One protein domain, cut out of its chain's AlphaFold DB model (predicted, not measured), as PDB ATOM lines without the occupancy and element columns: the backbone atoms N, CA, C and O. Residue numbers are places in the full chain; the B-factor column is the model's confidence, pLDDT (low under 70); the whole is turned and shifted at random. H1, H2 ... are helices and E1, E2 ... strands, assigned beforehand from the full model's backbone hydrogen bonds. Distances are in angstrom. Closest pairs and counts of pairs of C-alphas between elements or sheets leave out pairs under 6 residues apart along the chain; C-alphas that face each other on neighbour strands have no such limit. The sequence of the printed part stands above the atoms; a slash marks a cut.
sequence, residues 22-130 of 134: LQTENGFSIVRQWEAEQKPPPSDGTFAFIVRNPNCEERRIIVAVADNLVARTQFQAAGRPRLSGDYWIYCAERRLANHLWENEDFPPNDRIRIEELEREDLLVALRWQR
ATOM      1  N   LEU A  22      44.984 -12.221 -38.745       92.31
ATOM      2  CA  LEU A  22      44.213 -13.378 -39.177       92.31
ATOM      3  C   LEU A  22      44.544 -14.551 -38.254       92.31
ATOM      4  O   LEU A  22      45.700 -14.960 -38.161       92.31
ATOM      5  N   GLN A  23      43.529 -15.098 -37.591       93.75
ATOM      6  CA  GLN A  23      43.680 -16.269 -36.733       93.75
ATOM      7  C   GLN A  23      43.135 -17.511 -37.429       93.75
ATOM      8  O   GLN A  23      42.012 -17.509 -37.934       93.75
ATOM      9  N   THR A  24      43.941 -18.566 -37.456       92.31
ATOM     10  CA  THR A  24      43.501 -19.891 -37.886       92.31
ATOM     11  C   THR A  24      42.835 -20.613 -36.716       92.31
ATOM     12  O   THR A  24      43.126 -20.349 -35.547       92.31
ATOM     13  N   GLU A  25      41.955 -21.569 -37.009       92.19
ATOM     14  CA  GLU A  25      41.260 -22.339 -35.968       92.19
ATOM     15  C   GLU A  25      42.217 -23.197 -35.116       92.19
ATOM     16  O   GLU A  25      41.914 -23.489 -33.962       92.19
ATOM     17  N   ASN A  26      43.399 -23.553 -35.640       93.00
ATOM     18  CA  ASN A  26      44.434 -24.296 -34.910       93.00
ATOM     19  C   ASN A  26      45.372 -23.377 -34.104       93.00
ATOM     20  O   ASN A  26      46.382 -23.833 -33.577       93.00
ATOM     21  N   GLY A  27      45.029 -22.091 -33.976       93.50
ATOM     22  CA  GLY A  27      45.686 -21.154 -33.068       93.50
ATOM     23  C   GLY A  27      46.932 -20.467 -33.625       93.50
ATOM     24  O   GLY A  27      47.665 -19.844 -32.856       93.50
ATOM     25  N   PHE A  28      47.186 -20.547 -34.934       96.25
ATOM     26  CA  PHE A  28      48.180 -19.682 -35.562       96.25
ATOM     27  C   PHE A  28      47.608 -18.280 -35.753       96.25
ATOM     28  O   PHE A  28      46.422 -18.080 -36.010       96.25
ATOM     29  N   SER A  29      48.496 -17.303 -35.662       96.12
ATOM     30  CA  SER A  29      48.212 -15.898 -35.917       96.12
ATOM     31  C   SER A  29      49.096 -15.410 -37.050       96.12
ATOM     32  O   SER A  29      50.298 -15.666 -37.049       96.12
ATOM     33  N   ILE A  30      48.497 -14.741 -38.029       96.75
ATOM     34  CA  ILE A  30      49.160 -14.239 -39.229       96.75
ATOM     35  C   ILE A  30      48.955 -12.729 -39.271       96.75
ATOM     36  O   ILE A  30      47.825 -12.243 -39.268       96.75
ATOM     37  N   VAL A  31      50.055 -11.988 -39.337       96.19
ATOM     38  CA  VAL A  31      50.067 -10.529 -39.441       96.19
ATOM     39  C   VAL A  31      50.837 -10.128 -40.690       96.19
ATOM     40  O   VAL A  31      51.934 -10.620 -40.959       96.19
ATOM     41  N   ARG A  32      50.287  -9.196 -41.464       95.12
ATOM     42  CA  ARG A  32      50.968  -8.620 -42.628       95.12
ATOM     43  C   ARG A  32      52.107  -7.724 -42.156       95.12
ATOM     44  O   ARG A  32      51.865  -6.720 -41.485       95.12
ATOM     45  N   GLN A  33      53.347  -8.052 -42.522       94.50
ATOM     46  CA  GLN A  33      54.519  -7.331 -42.009       94.50
ATOM     47  C   GLN A  33      54.469  -5.837 -42.357       94.50
ATOM     48  O   GLN A  33      54.813  -5.000 -41.530       94.50
ATOM     49  N   TRP A  34      54.014  -5.483 -43.564       92.62
ATOM     50  CA  TRP A  34      53.930  -4.081 -43.977       92.62
ATOM     51  C   TRP A  34      52.881  -3.292 -43.185       92.62
ATOM     52  O   TRP A  34      53.103  -2.118 -42.932       92.62
ATOM     53  N   GLU A  35      51.787  -3.912 -42.736       91.69
ATOM     54  CA  GLU A  35      50.812  -3.236 -41.872       91.69
ATOM     55  C   GLU A  35      51.406  -2.989 -40.480       91.69
ATOM     56  O   GLU A  35      51.296  -1.883 -39.955       91.69
ATOM     57  N   ALA A  36      52.112  -3.977 -39.918       89.75
ATOM     58  CA  ALA A  36      52.797  -3.833 -38.631       89.75
ATOM     59  C   ALA A  36      53.891  -2.752 -38.667       89.75
ATOM     60  O   ALA A  36      54.099  -2.031 -37.693       89.75
ATOM     61  N   GLU A  37      54.570  -2.611 -39.806       91.56
ATOM     62  CA  GLU A  37      55.612  -1.606 -40.033       91.56
ATOM     63  C   GLU A  37      55.077  -0.263 -40.560       91.56
ATOM     64  O   GLU A  37      55.875   0.636 -40.825       91.56
ATOM     65  N   GLN A  38      53.757  -0.119 -40.735       89.25
ATOM     66  CA  GLN A  38      53.108   1.072 -41.307       89.25
ATOM     67  C   GLN A  38      53.670   1.467 -42.688       89.25
ATOM     68  O   GLN A  38      53.852   2.642 -43.016       89.25
ATOM     69  N   LYS A  39      53.959   0.461 -43.513       89.94
ATOM     70  CA  LYS A  39      54.474   0.582 -44.877       89.94
ATOM     71  C   LYS A  39      53.385   0.291 -45.910       89.94
ATOM     72  O   LYS A  39      52.435  -0.442 -45.625       89.94
ATOM     73  N   PRO A  40      53.524   0.827 -47.137       88.06
ATOM     74  CA  PRO A  40      52.625   0.467 -48.222       88.06
ATOM     75  C   PRO A  40      52.719  -1.037 -48.538       88.06
ATOM     76  O   PRO A  40      53.796  -1.627 -48.381       88.06
ATOM     77  N   PRO A  41      51.626  -1.655 -49.019       88.38
ATOM     78  CA  PRO A  41      51.643  -3.055 -49.415       88.38
ATOM     79  C   PRO A  41      52.677  -3.340 -50.517       88.38
ATOM     80  O   PRO A  41      52.840  -2.521 -51.432       88.38
ATOM     81  N   PRO A  42      53.362  -4.499 -50.473       88.75
ATOM     82  CA  PRO A  42      54.261  -4.925 -51.538       88.75
ATOM     83  C   PRO A  42      53.539  -5.038 -52.884       88.75
ATOM     84  O   PRO A  42      52.375  -5.434 -52.960       88.75
ATOM     85  N   SER A  43      54.249  -4.715 -53.962       85.12
ATOM     86  CA  SER A  43      53.744  -4.801 -55.343       85.12
ATOM     87  C   SER A  43      54.617  -5.670 -56.252       85.12
ATOM     88  O   SER A  43      54.306  -5.845 -57.428       85.12
ATOM     89  N   ASP A  44      55.685  -6.244 -55.701       86.50
ATOM     90  CA  ASP A  44      56.665  -7.095 -56.379       86.50
ATOM     91  C   ASP A  44      56.280  -8.585 -56.371       86.50
ATOM     92  O   ASP A  44      57.065  -9.431 -56.789       86.50
ATOM     93  N   GLY A  45      55.083  -8.922 -55.879       87.69
ATOM     94  CA  GLY A  45      54.621 -10.306 -55.765       87.69
ATOM     95  C   GLY A  45      55.292 -11.096 -54.638       87.69
ATOM     96  O   GLY A  45      55.093 -12.308 -54.560       87.69
ATOM     97  N   THR A  46      56.060 -10.434 -53.765       93.38
ATOM     98  CA  THR A  46      56.675 -11.041 -52.583       93.38
ATOM     99  C   THR A  46      56.072 -10.444 -51.318       93.38
ATOM    100  O   THR A  46      56.228  -9.266 -51.010       93.38
ATOM    101  N   PHE A  47      55.391 -11.281 -50.544       95.12
ATOM    102  CA  PHE A  47      54.640 -10.869 -49.366       95.12
ATOM    103  C   PHE A  47      55.264 -11.475 -48.122       95.12
ATOM    104  O   PHE A  47      55.452 -12.687 -48.033       95.12
ATOM    105  N   ALA A  48      55.599 -10.627 -47.157       96.50
ATOM    106  CA  ALA A  48      56.159 -11.067 -45.894       96.50
ATOM    107  C   ALA A  48      55.103 -10.997 -44.788       96.50
ATOM    108  O   ALA A  48      54.453  -9.966 -44.596       96.50
ATOM    109  N   PHE A  49      54.961 -12.098 -44.061       97.00
ATOM    110  CA  PHE A  49      54.027 -12.258 -42.959       97.00
ATOM    111  C   PHE A  49      54.792 -12.584 -41.683       97.00
ATOM    112  O   PHE A  49      55.791 -13.303 -41.705       97.00
ATOM    113  N   ILE A  50      54.312 -12.056 -40.569       97.00
ATOM    114  CA  ILE A  50      54.730 -12.458 -39.234       97.00
ATOM    115  C   ILE A  50      53.725 -13.514 -38.789       97.00
ATOM    116  O   ILE A  50      52.527 -13.238 -38.725       97.00
ATOM    117  N   VAL A  51      54.204 -14.728 -38.544       97.00
ATOM    118  CA  VAL A  51      53.374 -15.853 -38.122       97.00
ATOM    119  C   VAL A  51      53.780 -16.255 -36.723       97.00
ATOM    120  O   VAL A  51      54.947 -16.551 -36.487       97.00
ATOM    121  N   ARG A  52      52.814 -16.320 -35.814       97.44
ATOM    122  CA  ARG A  52      53.021 -16.836 -34.465       97.44
ATOM    123  C   ARG A  52      52.173 -18.081 -34.245       97.44
ATOM    124  O   ARG A  52      50.971 -18.057 -34.510       97.44
ATOM    125  N   ASN A  53      52.808 -19.153 -33.778       94.94
ATOM    126  CA  ASN A  53      52.154 -20.428 -33.485       94.94
ATOM    127  C   ASN A  53      51.505 -20.429 -32.079       94.94
ATOM    128  O   ASN A  53      51.747 -19.511 -31.286       94.94
ATOM    129  N   PRO A  54      50.724 -21.469 -31.723       94.12
ATOM    130  CA  PRO A  54      50.090 -21.577 -30.402       94.12
ATOM    131  C   PRO A  54      51.072 -21.621 -29.224       94.12
ATOM    132  O   PRO A  54      50.711 -21.282 -28.099       94.12
ATOM    133  N   ASN A  55      52.321 -22.015 -29.479       94.12
ATOM    134  CA  ASN A  55      53.396 -22.053 -28.487       94.12
ATOM    135  C   ASN A  55      54.119 -20.701 -28.345       94.12
ATOM    136  O   ASN A  55      55.151 -20.627 -27.678       94.12
ATOM    137  N   CYS A  56      53.587 -19.639 -28.959       92.25
ATOM    138  CA  CYS A  56      54.148 -18.288 -28.984       92.25
ATOM    139  C   CYS A  56      55.503 -18.164 -29.704       92.25
ATOM    140  O   CYS A  56      56.188 -17.155 -29.534       92.25
ATOM    141  N   GLU A  57      55.892 -19.142 -30.521       95.94
ATOM    142  CA  GLU A  57      57.025 -18.996 -31.432       95.94
ATOM    143  C   GLU A  57      56.605 -18.138 -32.622       95.94
ATOM    144  O   GLU A  57      55.574 -18.397 -33.243       95.94
ATOM    145  N   GLU A  58      57.409 -17.127 -32.941       96.31
ATOM    146  CA  GLU A  58      57.169 -16.202 -34.042       96.31
ATOM    147  C   GLU A  58      58.205 -16.402 -35.149       96.31
ATOM    148  O   GLU A  58      59.409 -16.476 -34.887       96.31
ATOM    149  N   ARG A  59      57.741 -16.455 -36.399       96.88
ATOM    150  CA  ARG A  59      58.587 -16.539 -37.586       96.88
ATOM    151  C   ARG A  59      58.122 -15.601 -38.678       96.88
ATOM    152  O   ARG A  59      56.934 -15.372 -38.892       96.88
ATOM    153  N   ARG A  60      59.099 -15.094 -39.422       97.50
ATOM    154  CA  ARG A  60      58.860 -14.303 -40.623       97.50
ATOM    155  C   ARG A  60      58.746 -15.232 -41.823       97.50
ATOM    156  O   ARG A  60      59.758 -15.750 -42.283       97.50
ATOM    157  N   ILE A  61      57.542 -15.376 -42.360       97.88
ATOM    158  CA  ILE A  61      57.257 -16.228 -43.512       97.88
ATOM    159  C   ILE A  61      57.161 -15.388 -44.785       97.88
ATOM    160  O   ILE A  61      56.444 -14.388 -44.835       97.88
ATOM    161  N   ILE A  62      57.871 -15.801 -45.834       97.69
ATOM    162  CA  ILE A  62      57.839 -15.150 -47.146       97.69
ATOM    163  C   ILE A  62      56.994 -15.975 -48.113       97.69
ATOM    164  O   ILE A  62      57.306 -17.128 -48.402       97.69
ATOM    165  N   VAL A  63      55.961 -15.362 -48.678       96.81
ATOM    166  CA  VAL A  63      55.135 -15.954 -49.728       96.81
ATOM    167  C   VAL A  63      55.404 -15.221 -51.037       96.81
ATOM    168  O   VAL A  63      55.141 -14.027 -51.147       96.81
ATOM    169  N   ALA A  64      55.938 -15.927 -52.030       95.38
ATOM    170  CA  ALA A  64      56.281 -15.359 -53.331       95.38
ATOM    171  C   ALA A  64      55.396 -15.938 -54.439       95.38
ATOM    172  O   ALA A  64      55.272 -17.158 -54.577       95.38
ATOM    173  N   VAL A  65      54.819 -15.068 -55.261       92.50
ATOM    174  CA  VAL A  65      54.081 -15.449 -56.469       92.50
ATOM    175  C   VAL A  65      55.067 -15.571 -57.621       92.50
ATOM    176  O   VAL A  65      55.884 -14.683 -57.847       92.50
ATOM    177  N   ALA A  66      55.018 -16.676 -58.357       91.94
ATOM    178  CA  ALA A  66      55.920 -16.870 -59.480       91.94
ATOM    179  C   ALA A  66      55.574 -15.921 -60.650       91.94
ATOM    180  O   ALA A  66      54.416 -15.809 -61.057       91.94
ATOM    181  N   ASP A  67      56.581 -15.269 -61.239       87.19
ATOM    182  CA  ASP A  67      56.383 -14.289 -62.326       87.19
ATOM    183  C   ASP A  67      55.640 -14.873 -63.534       87.19
ATOM    184  O   ASP A  67      54.809 -14.214 -64.164       87.19
ATOM    185  N   ASN A  68      55.903 -16.145 -63.849       87.12
ATOM    186  CA  ASN A  68      55.215 -16.865 -64.917       87.12
ATOM    187  C   ASN A  68      53.713 -17.023 -64.631       87.12
ATOM    188  O   ASN A  68      52.914 -16.987 -65.567       87.12
ATOM    189  N   LEU A  69      53.310 -17.166 -63.368       87.31
ATOM    190  CA  LEU A  69      51.909 -17.237 -62.966       87.31
ATOM    191  C   LEU A  69      51.225 -15.877 -63.126       87.31
ATOM    192  O   LEU A  69      50.126 -15.799 -63.685       87.31
ATOM    193  N   VAL A  70      51.898 -14.800 -62.718       83.25
ATOM    194  CA  VAL A  70      51.415 -13.423 -62.908       83.25
ATOM    195  C   VAL A  70      51.252 -13.112 -64.400       83.25
ATOM    196  O   VAL A  70      50.225 -12.578 -64.817       83.25
ATOM    197  N   ALA A  71      52.221 -13.503 -65.231       81.94
ATOM    198  CA  ALA A  71      52.134 -13.348 -66.679       81.94
ATOM    199  C   ALA A  71      50.969 -14.162 -67.271       81.94
ATOM    200  O   ALA A  71      50.139 -13.617 -67.997       81.94
ATOM    201  N   ARG A  72      50.855 -15.457 -66.940       80.25
ATOM    202  CA  ARG A  72      49.785 -16.340 -67.446       80.25
ATOM    203  C   ARG A  72      48.391 -15.825 -67.100       80.25
ATOM    204  O   ARG A  72      47.526 -15.796 -67.973       80.25
ATOM    205  N   THR A  73      48.182 -15.396 -65.858       77.12
ATOM    206  CA  THR A  73      46.896 -14.841 -65.407       77.12
ATOM    207  C   THR A  73      46.555 -13.535 -66.120       77.12
ATOM    208  O   THR A  73      45.400 -13.332 -66.490       77.12
ATOM    209  N   GLN A  74      47.548 -12.687 -66.408       73.81
ATOM    210  CA  GLN A  74      47.358 -11.482 -67.223       73.81
ATOM    211  C   GLN A  74      46.997 -11.809 -68.678       73.81
ATOM    212  O   GLN A  74      46.057 -11.222 -69.213       73.81
ATOM    213  N   PHE A  75      47.679 -12.771 -69.308       69.69
ATOM    214  CA  PHE A  75      47.365 -13.186 -70.681       69.69
ATOM    215  C   PHE A  75      45.961 -13.790 -70.799       69.69
ATOM    216  O   PHE A  75      45.225 -13.468 -71.729       69.69
ATOM    217  N   GLN A  76      45.557 -14.625 -69.838       68.81
ATOM    218  CA  GLN A  76      44.223 -15.235 -69.817       68.81
ATOM    219  C   GLN A  76      43.101 -14.223 -69.544       68.81
ATOM    220  O   GLN A  76      41.957 -14.455 -69.928       68.81
ATOM    221  N   ALA A  77      43.414 -13.088 -68.917       65.06
ATOM    222  CA  ALA A  77      42.438 -12.052 -68.598       65.06
ATOM    223  C   ALA A  77      41.996 -11.202 -69.811       65.06
ATOM    224  O   ALA A  77      41.079 -10.399 -69.654       65.06
ATOM    225  N   ALA A  78      42.598 -11.373 -71.000       57.28
ATOM    226  CA  ALA A  78      42.134 -10.864 -72.304       57.28
ATOM    227  C   ALA A  78      41.516  -9.441 -72.296       57.28
ATOM    228  O   ALA A  78      40.422  -9.222 -72.814       57.28
ATOM    229  N   GLY A  79      42.210  -8.464 -71.697       55.25
ATOM    230  CA  GLY A  79      41.787  -7.052 -71.671       55.25
ATOM    231  C   GLY A  79      41.011  -6.609 -70.425       55.25
ATOM    232  O   GLY A  79      40.556  -5.470 -70.360       55.25
ATOM    233  N   ARG A  80      40.863  -7.476 -69.419       60.31
ATOM    234  CA  ARG A  80      40.312  -7.117 -68.102       60.31
ATOM    235  C   ARG A  80      41.349  -6.406 -67.225       60.31
ATOM    236  O   ARG A  80      42.548  -6.592 -67.446       60.31
ATOM    237  N   PRO A  81      40.911  -5.602 -66.232       56.31
ATOM    238  CA  PRO A  81      41.824  -4.895 -65.341       56.31
ATOM    239  C   PRO A  81      42.827  -5.862 -64.707       56.31
ATOM    240  O   PRO A  81      42.474  -6.964 -64.274       56.31
ATOM    241  N   ARG A  82      44.095  -5.435 -64.697       65.00
ATOM    242  CA  ARG A  82      45.214  -6.153 -64.083       65.00
ATOM    243  C   ARG A  82      44.823  -6.489 -62.643       65.00
ATOM    244  O   ARG A  82      44.365  -5.604 -61.924       65.00
ATOM    245  N   LEU A  83      44.975  -7.755 -62.246       68.75
ATOM    246  CA  LEU A  83      44.723  -8.168 -60.863       68.75
ATOM    247  C   LEU A  83      45.557  -7.274 -59.936       68.75
ATOM    248  O   LEU A  83      46.762  -7.122 -60.155       68.75
ATOM    249  N   SER A  84      44.887  -6.617 -58.987       73.19
ATOM    250  CA  SER A  84      45.501  -5.627 -58.102       73.19
ATOM    251  C   SER A  84      46.464  -6.288 -57.115       73.19
ATOM    252  O   SER A  84      46.437  -7.505 -56.925       73.19
ATOM    253  N   GLY A  85      47.304  -5.480 -56.456       79.06
ATOM    254  CA  GLY A  85      48.144  -5.954 -55.350       79.06
ATOM    255  C   GLY A  85      47.324  -6.681 -54.279       79.06
ATOM    256  O   GLY A  85      47.723  -7.751 -53.836       79.06
ATOM    257  N   ASP A  86      46.123  -6.182 -53.975       84.81
ATOM    258  CA  ASP A  86      45.213  -6.777 -52.985       84.81
ATOM    259  C   ASP A  86      44.775  -8.203 -53.333       84.81
ATOM    260  O   ASP A  86      44.639  -9.037 -52.441       84.81
ATOM    261  N   TYR A  87      44.587  -8.511 -54.622       86.56
ATOM    262  CA  TYR A  87      44.271  -9.875 -55.047       86.56
ATOM    263  C   TYR A  87      45.427 -10.831 -54.727       86.56
ATOM    264  O   TYR A  87      45.215 -11.911 -54.180       86.56
ATOM    265  N   TRP A  88      46.660 -10.424 -55.032       89.69
ATOM    266  CA  TRP A  88      47.834 -11.254 -54.770       89.69
ATOM    267  C   TRP A  88      48.142 -11.372 -53.276       89.69
ATOM    268  O   TRP A  88      48.531 -12.450 -52.833       89.69
ATOM    269  N   ILE A  89      47.887 -10.316 -52.497       91.38
ATOM    270  CA  ILE A  89      47.937 -10.347 -51.029       91.38
ATOM    271  C   ILE A  89      46.941 -11.377 -50.491       91.38
ATOM    272  O   ILE A  89      47.324 -12.214 -49.676       91.38
ATOM    273  N   TYR A  90      45.697 -11.363 -50.982       90.50
ATOM    274  CA  TYR A  90      44.677 -12.342 -50.598       90.50
ATOM    275  C   TYR A  90      45.119 -13.778 -50.907       90.50
ATOM    276  O   TYR A  90      45.046 -14.642 -50.035       90.50
ATOM    277  N   CYS A  91      45.617 -14.040 -52.120       91.75
ATOM    278  CA  CYS A  91      46.100 -15.373 -52.491       91.75
ATOM    279  C   CYS A  91      47.279 -15.822 -51.618       91.75
ATOM    280  O   CYS A  91      47.330 -16.977 -51.201       91.75
ATOM    281  N   ALA A  92      48.211 -14.917 -51.312       94.00
ATOM    282  CA  ALA A  92      49.358 -15.219 -50.467       94.00
ATOM    283  C   ALA A  92      48.957 -15.550 -49.024       94.00
ATOM    284  O   ALA A  92      49.407 -16.556 -48.476       94.00
ATOM    285  N   GLU A  93      48.073 -14.743 -48.438       94.69
ATOM    286  CA  GLU A  93      47.548 -14.939 -47.087       94.69
ATOM    287  C   GLU A  93      46.741 -16.238 -46.981       94.69
ATOM    288  O   GLU A  93      46.975 -17.037 -46.074       94.69
ATOM    289  N   ARG A  94      45.861 -16.511 -47.953       93.56
ATOM    290  CA  ARG A  94      45.085 -17.759 -48.021       93.56
ATOM    291  C   ARG A  94      45.990 -18.981 -48.142       93.56
ATOM    292  O   ARG A  94      45.789 -19.958 -47.427       93.56
ATOM    293  N   ARG A  95      46.997 -18.938 -49.023       94.50
ATOM    294  CA  ARG A  95      47.936 -20.055 -49.210       94.50
ATOM    295  C   ARG A  95      48.710 -20.355 -47.930       94.50
ATOM    296  O   ARG A  95      48.905 -21.520 -47.598       94.50
ATOM    297  N   LEU A  96      49.129 -19.310 -47.220       95.88
ATOM    298  CA  LEU A  96      49.791 -19.441 -45.931       95.88
ATOM    299  C   LEU A  96      48.852 -20.027 -44.871       95.88
ATOM    300  O   LEU A  96      49.221 -20.996 -44.219       95.88
ATOM    301  N   ALA A  97      47.636 -19.495 -44.739       94.94
ATOM    302  CA  ALA A  97      46.650 -19.998 -43.788       94.94
ATOM    303  C   ALA A  97      46.321 -21.480 -44.027       94.94
ATOM    304  O   ALA A  97      46.326 -22.263 -43.080       94.94
ATOM    305  N   ASN A  98      46.120 -21.881 -45.288       94.38
ATOM    306  CA  ASN A  98      45.895 -23.280 -45.653       94.38
ATOM    307  C   ASN A  98      47.089 -24.158 -45.266       94.38
ATOM    308  O   ASN A  98      46.898 -25.205 -44.662       94.38
ATOM    309  N   HIS A  99      48.320 -23.718 -45.548       94.69
ATOM    310  CA  HIS A  99      49.512 -24.483 -45.188       94.69
ATOM    311  C   HIS A  99      49.620 -24.709 -43.673       94.69
ATOM    312  O   HIS A  99      49.836 -25.842 -43.246       94.69
ATOM    313  N   LEU A 100      49.450 -23.649 -42.875       95.56
ATOM    314  CA  LEU A 100      49.518 -23.716 -41.411       95.56
ATOM    315  C   LEU A 100      48.400 -24.585 -40.826       95.56
ATOM    316  O   LEU A 100      48.598 -25.249 -39.815       95.56
ATOM    317  N   TRP A 101      47.225 -24.580 -41.455       94.00
ATOM    318  CA  TRP A 101      46.112 -25.437 -41.070       94.00
ATOM    319  C   TRP A 101      46.378 -26.911 -41.392       94.00
ATOM    320  O   TRP A 101      46.210 -27.767 -40.533       94.00
ATOM    321  N   GLU A 102      46.815 -27.210 -42.615       93.81
ATOM    322  CA  GLU A 102      46.992 -28.583 -43.101       93.81
ATOM    323  C   GLU A 102      48.200 -29.296 -42.488       93.81
ATOM    324  O   GLU A 102      48.154 -30.507 -42.286       93.81
ATOM    325  N   ASN A 103      49.287 -28.565 -42.228       94.44
ATOM    326  CA  ASN A 103      50.554 -29.145 -41.772       94.44
ATOM    327  C   ASN A 103      50.799 -28.938 -40.272       94.44
ATOM    328  O   ASN A 103      51.718 -29.545 -39.734       94.44
ATOM    329  N   GLU A 104      50.010 -28.076 -39.619       93.56
ATOM    330  CA  GLU A 104      50.163 -27.686 -38.206       93.56
ATOM    331  C   GLU A 104      51.578 -27.194 -37.836       93.56
ATOM    332  O   GLU A 104      51.968 -27.202 -36.668       93.56
ATOM    333  N   ASP A 105      52.345 -26.729 -38.824       95.06
ATOM    334  CA  ASP A 105      53.727 -26.274 -38.675       95.06
ATOM    335  C   ASP A 105      54.047 -25.158 -39.681       95.06
ATOM    336  O   ASP A 105      53.303 -24.897 -40.634       95.06
ATOM    337  N   PHE A 106      55.167 -24.476 -39.459       94.75
ATOM    338  CA  PHE A 106      55.698 -23.478 -40.374       94.75
ATOM    339  C   PHE A 106      56.174 -24.116 -41.689       94.75
ATOM    340  O   PHE A 106      56.702 -25.230 -41.697       94.75
ATOM    341  N   PRO A 107      56.088 -23.385 -42.815       95.00
ATOM    342  CA  PRO A 107      56.611 -23.879 -44.076       95.00
ATOM    343  C   PRO A 107      58.132 -24.063 -44.039       95.00
ATOM    344  O   PRO A 107      58.849 -23.302 -43.379       95.00
ATOM    345  N   PRO A 108      58.669 -25.027 -44.809       92.69
ATOM    346  CA  PRO A 108      60.101 -25.269 -44.865       92.69
ATOM    347  C   PRO A 108      60.847 -24.032 -45.377       92.69
ATOM    348  O   PRO A 108      60.459 -23.406 -46.365       92.69
ATOM    349  N   ASN A 109      61.964 -23.702 -44.724       94.00
ATOM    350  CA  ASN A 109      62.768 -22.502 -44.999       94.00
ATOM    351  C   ASN A 109      61.998 -21.177 -44.854       94.00
ATOM    352  O   ASN A 109      62.389 -20.182 -45.470       94.00
ATOM    353  N   ASP A 110      60.899 -21.180 -44.093       96.38
ATOM    354  CA  ASP A 110      60.032 -20.028 -43.856       96.38
ATOM    355  C   ASP A 110      59.508 -19.401 -45.163       96.38
ATOM    356  O   ASP A 110      59.359 -18.181 -45.290       96.38
ATOM    357  N   ARG A 111      59.284 -20.239 -46.187       96.19
ATOM    358  CA  ARG A 111      58.961 -19.799 -47.549       96.19
ATOM    359  C   ARG A 111      57.877 -20.640 -48.205       96.19
ATOM    360  O   ARG A 111      57.932 -21.864 -48.195       96.19
ATOM    361  N   ILE A 112      56.954 -19.967 -48.885       95.75
ATOM    362  CA  ILE A 112      55.966 -20.582 -49.777       95.75
ATOM    363  C   ILE A 112      56.087 -19.937 -51.152       95.75
ATOM    364  O   ILE A 112      56.184 -18.716 -51.278       95.75
ATOM    365  N   ARG A 113      56.062 -20.757 -52.204       94.94
ATOM    366  CA  ARG A 113      56.044 -20.289 -53.590       94.94
ATOM    367  C   ARG A 113      54.726 -20.674 -54.249       94.94
ATOM    368  O   ARG A 113      54.362 -21.846 -54.274       94.94
ATOM    369  N   ILE A 114      54.011 -19.687 -54.780       93.19
ATOM    370  CA  ILE A 114      52.762 -19.893 -55.514       93.19
ATOM    371  C   ILE A 114      53.099 -19.991 -56.997       93.19
ATOM    372  O   ILE A 114      53.360 -18.985 -57.656       93.19
ATOM    373  N   GLU A 115      53.123 -21.216 -57.510       91.62
ATOM    374  CA  GLU A 115      53.399 -21.491 -58.926       91.62
ATOM    375  C   GLU A 115      52.121 -21.726 -59.734       91.62
ATOM    376  O   GLU A 115      52.090 -21.500 -60.945       91.62
ATOM    377  N   GLU A 116      51.044 -22.104 -59.045       88.50
ATOM    378  CA  GLU A 116      49.730 -22.367 -59.615       88.50
ATOM    379  C   GLU A 116      48.637 -21.821 -58.692       88.50
ATOM    380  O   GLU A 116      48.796 -21.810 -57.469       88.50
ATOM    381  N   LEU A 117      47.540 -21.359 -59.295       85.50
ATOM    382  CA  LEU A 117      46.342 -20.923 -58.580       85.50
ATOM    383  C   LEU A 117      45.386 -22.095 -58.398       85.50
ATOM    384  O   LEU A 117      45.162 -22.864 -59.336       85.50
ATOM    385  N   GLU A 118      44.773 -22.183 -57.221       83.50
ATOM    386  CA  GLU A 118      43.688 -23.129 -56.996       83.50
ATOM    387  C   GLU A 118      42.428 -22.690 -57.746       83.50
ATOM    388  O   GLU A 118      42.269 -21.537 -58.168       83.50
ATOM    389  N   ARG A 119      41.485 -23.621 -57.914       79.44
ATOM    390  CA  ARG A 119      40.209 -23.326 -58.572       79.44
ATOM    391  C   ARG A 119      39.482 -22.187 -57.857       79.44
ATOM    392  O   ARG A 119      38.884 -21.330 -58.502       79.44
ATOM    393  N   GLU A 120      39.550 -22.176 -56.536       82.06
ATOM    394  CA  GLU A 120      38.961 -21.181 -55.656       82.06
ATOM    395  C   GLU A 120      39.581 -19.802 -55.904       82.06
ATOM    396  O   GLU A 120      38.845 -18.829 -56.074       82.06
ATOM    397  N   ASP A 121      40.908 -19.720 -56.037       82.00
ATOM    398  CA  ASP A 121      41.614 -18.468 -56.336       82.00
ATOM    399  C   ASP A 121      41.236 -17.912 -57.713       82.00
ATOM    400  O   ASP A 121      41.086 -16.696 -57.883       82.00
ATOM    401  N   LEU A 122      41.034 -18.794 -58.697       79.81
ATOM    402  CA  LEU A 122      40.559 -18.420 -60.031       79.81
ATOM    403  C   LEU A 122      39.118 -17.894 -59.990       79.81
ATOM    404  O   LEU A 122      38.795 -16.904 -60.650       79.81
ATOM    405  N   LEU A 123      38.240 -18.517 -59.201       80.38
ATOM    406  CA  LEU A 123      36.863 -18.050 -59.018       80.38
ATOM    407  C   LEU A 123      36.821 -16.684 -58.319       80.38
ATOM    408  O   LEU A 123      36.049 -15.809 -58.727       80.38
ATOM    409  N   VAL A 124      37.675 -16.471 -57.314       79.44
ATOM    410  CA  VAL A 124      37.826 -15.171 -56.646       79.44
ATOM    411  C   VAL A 124      38.351 -14.121 -57.625       79.44
ATOM    412  O   VAL A 124      37.780 -13.031 -57.691       79.44
ATOM    413  N   ALA A 125      39.345 -14.452 -58.457       74.94
ATOM    414  CA  ALA A 125      39.870 -13.551 -59.488       74.94
ATOM    415  C   ALA A 125      38.770 -13.062 -60.440       74.94
ATOM    416  O   ALA A 125      38.657 -11.866 -60.719       74.94
ATOM    417  N   LEU A 126      37.912 -13.978 -60.904       73.38
ATOM    418  CA  LEU A 126      36.791 -13.655 -61.790       73.38
ATOM    419  C   LEU A 126      35.780 -12.704 -61.139       73.38
ATOM    420  O   LEU A 126      35.190 -11.873 -61.833       73.38
ATOM    421  N   ARG A 127      35.564 -12.816 -59.822       74.19
ATOM    422  CA  ARG A 127      34.701 -11.899 -59.068       74.19
ATOM    423  C   ARG A 127      35.370 -10.541 -58.868       74.19
ATOM    424  O   ARG A 127      34.704  -9.521 -59.024       74.19
ATOM    425  N   TRP A 128      36.668 -10.523 -58.581       71.88
ATOM    426  CA  TRP A 128      37.432  -9.294 -58.366       71.88
ATOM    427  C   TRP A 128      37.474  -8.415 -59.620       71.88
ATOM    428  O   TRP A 128      37.286  -7.206 -59.536       71.88
ATOM    429  N   GLN A 129      37.595  -9.032 -60.799       66.38
ATOM    430  CA  GLN A 129      37.548  -8.348 -62.099       66.38
ATOM    431  C   GLN A 129      36.190  -7.708 -62.435       66.38
ATOM    432  O   GLN A 129      36.111  -6.921 -63.376       66.38
ATOM    433  N   ARG A 130      35.113  -8.068 -61.724       61.19
ATOM    434  CA  ARG A 130      33.766  -7.508 -61.931       61.19
ATOM    435  C   ARG A 130      33.474  -6.289 -61.056       61.19
ATOM    436  O   ARG A 130      32.431  -5.673 -61.253       61.19
TER     437      ARG A 130
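AT A GLANCE: This is residues 22 to 130 of the 134 residues of an uncharacterized protein of Blastocatellia bacterium (UniProt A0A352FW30). A four-stranded, strongly twisted sheet curls round one long helix, H3, which covers one of its faces; the short H1 sits beside the strands on the opposite face. H2 runs on beyond the end of E3 and lengthens the body, and H4 is also off the sheet. The 109 printed residues hold E1, H1, E2, E3, H2, H3, E4 and H4 in that order, and the mixed sheet has the order E1, E2, E3, E4, with E3 and E4 parallel and the other neighbours antiparallel. The class is mixed, helices and strands; the whole is compact, with a radius of gyration of the C-alphas of 14.3 A, yet elongated, spanning 47 by 30 by 24 A.

IN THESE COORDINATES: Find C-alpha 29 at (48.212, -15.898, -35.917), where E1, residues 29 to 32, begins. H1 follows at residues 33 to 36. Next come E2, residues 46 to 52, 19.4 A long, and E3, residues 58 to 65, 22.7 A. H2, residues 67 to 76, measures 14.3 A. Go to C-alpha 85 at (48.144, -5.954, -55.350); from there H3 runs 27.0 A to residue 103. E4 is residues 111 to 114, and H4, residues 119 to 128, 14.3 A long, ends at C-alpha 128 at (37.432, -9.294, -58.366).

HOW THE PARTS SIT: Start in the sheet, at the antiparallel E1 and E2, where N 31 and O 50 are 2.8 A apart, within hydrogen-bond range. E2 and E3 form a hairpin; there look at N 49 and O 61, 2.8 A. E3 and E4 are parallel at 25 degrees, with N 112 and O 62 at 2.9 A. E3, H2, H3 and E4 make a strand-helix-strand unit, two parallel neighbour strands with helices between, and its crossover is left-handed. The sheet curls round H3 at residues 88 to 100; the closest C-alphas of H3 and E3 are those of Ala 92 and Val 63, 5.9 A. H1 is on the opposite face, at a height over the sheet of 4.7 A, over none of the strands. H3 and H4 only just touch, with 3 pairs of C-alphas within 8 A, through residues 87 to 91 of H3 alone; the closest C-alphas are those of Cys 91 and Asp 121, 6.7 A, and the helices run opposite ways at a shallow tilt of 26 degrees. H2 is not on the sheet and is apart from H3 and H4. In H2, H3 and H4 every O i to N i+4 pair is within hydrogen-bond range; H1 is too short for such a pair.

THE WHOLE: The two C-alphas farthest apart are those of Asn 55 and Gly 79, 47.2 A. The printed part has no cut and no long link. Look for pLDDT under 70 at residues 75 to 83 and 129 to 130; the mean of the printed part is 87.6.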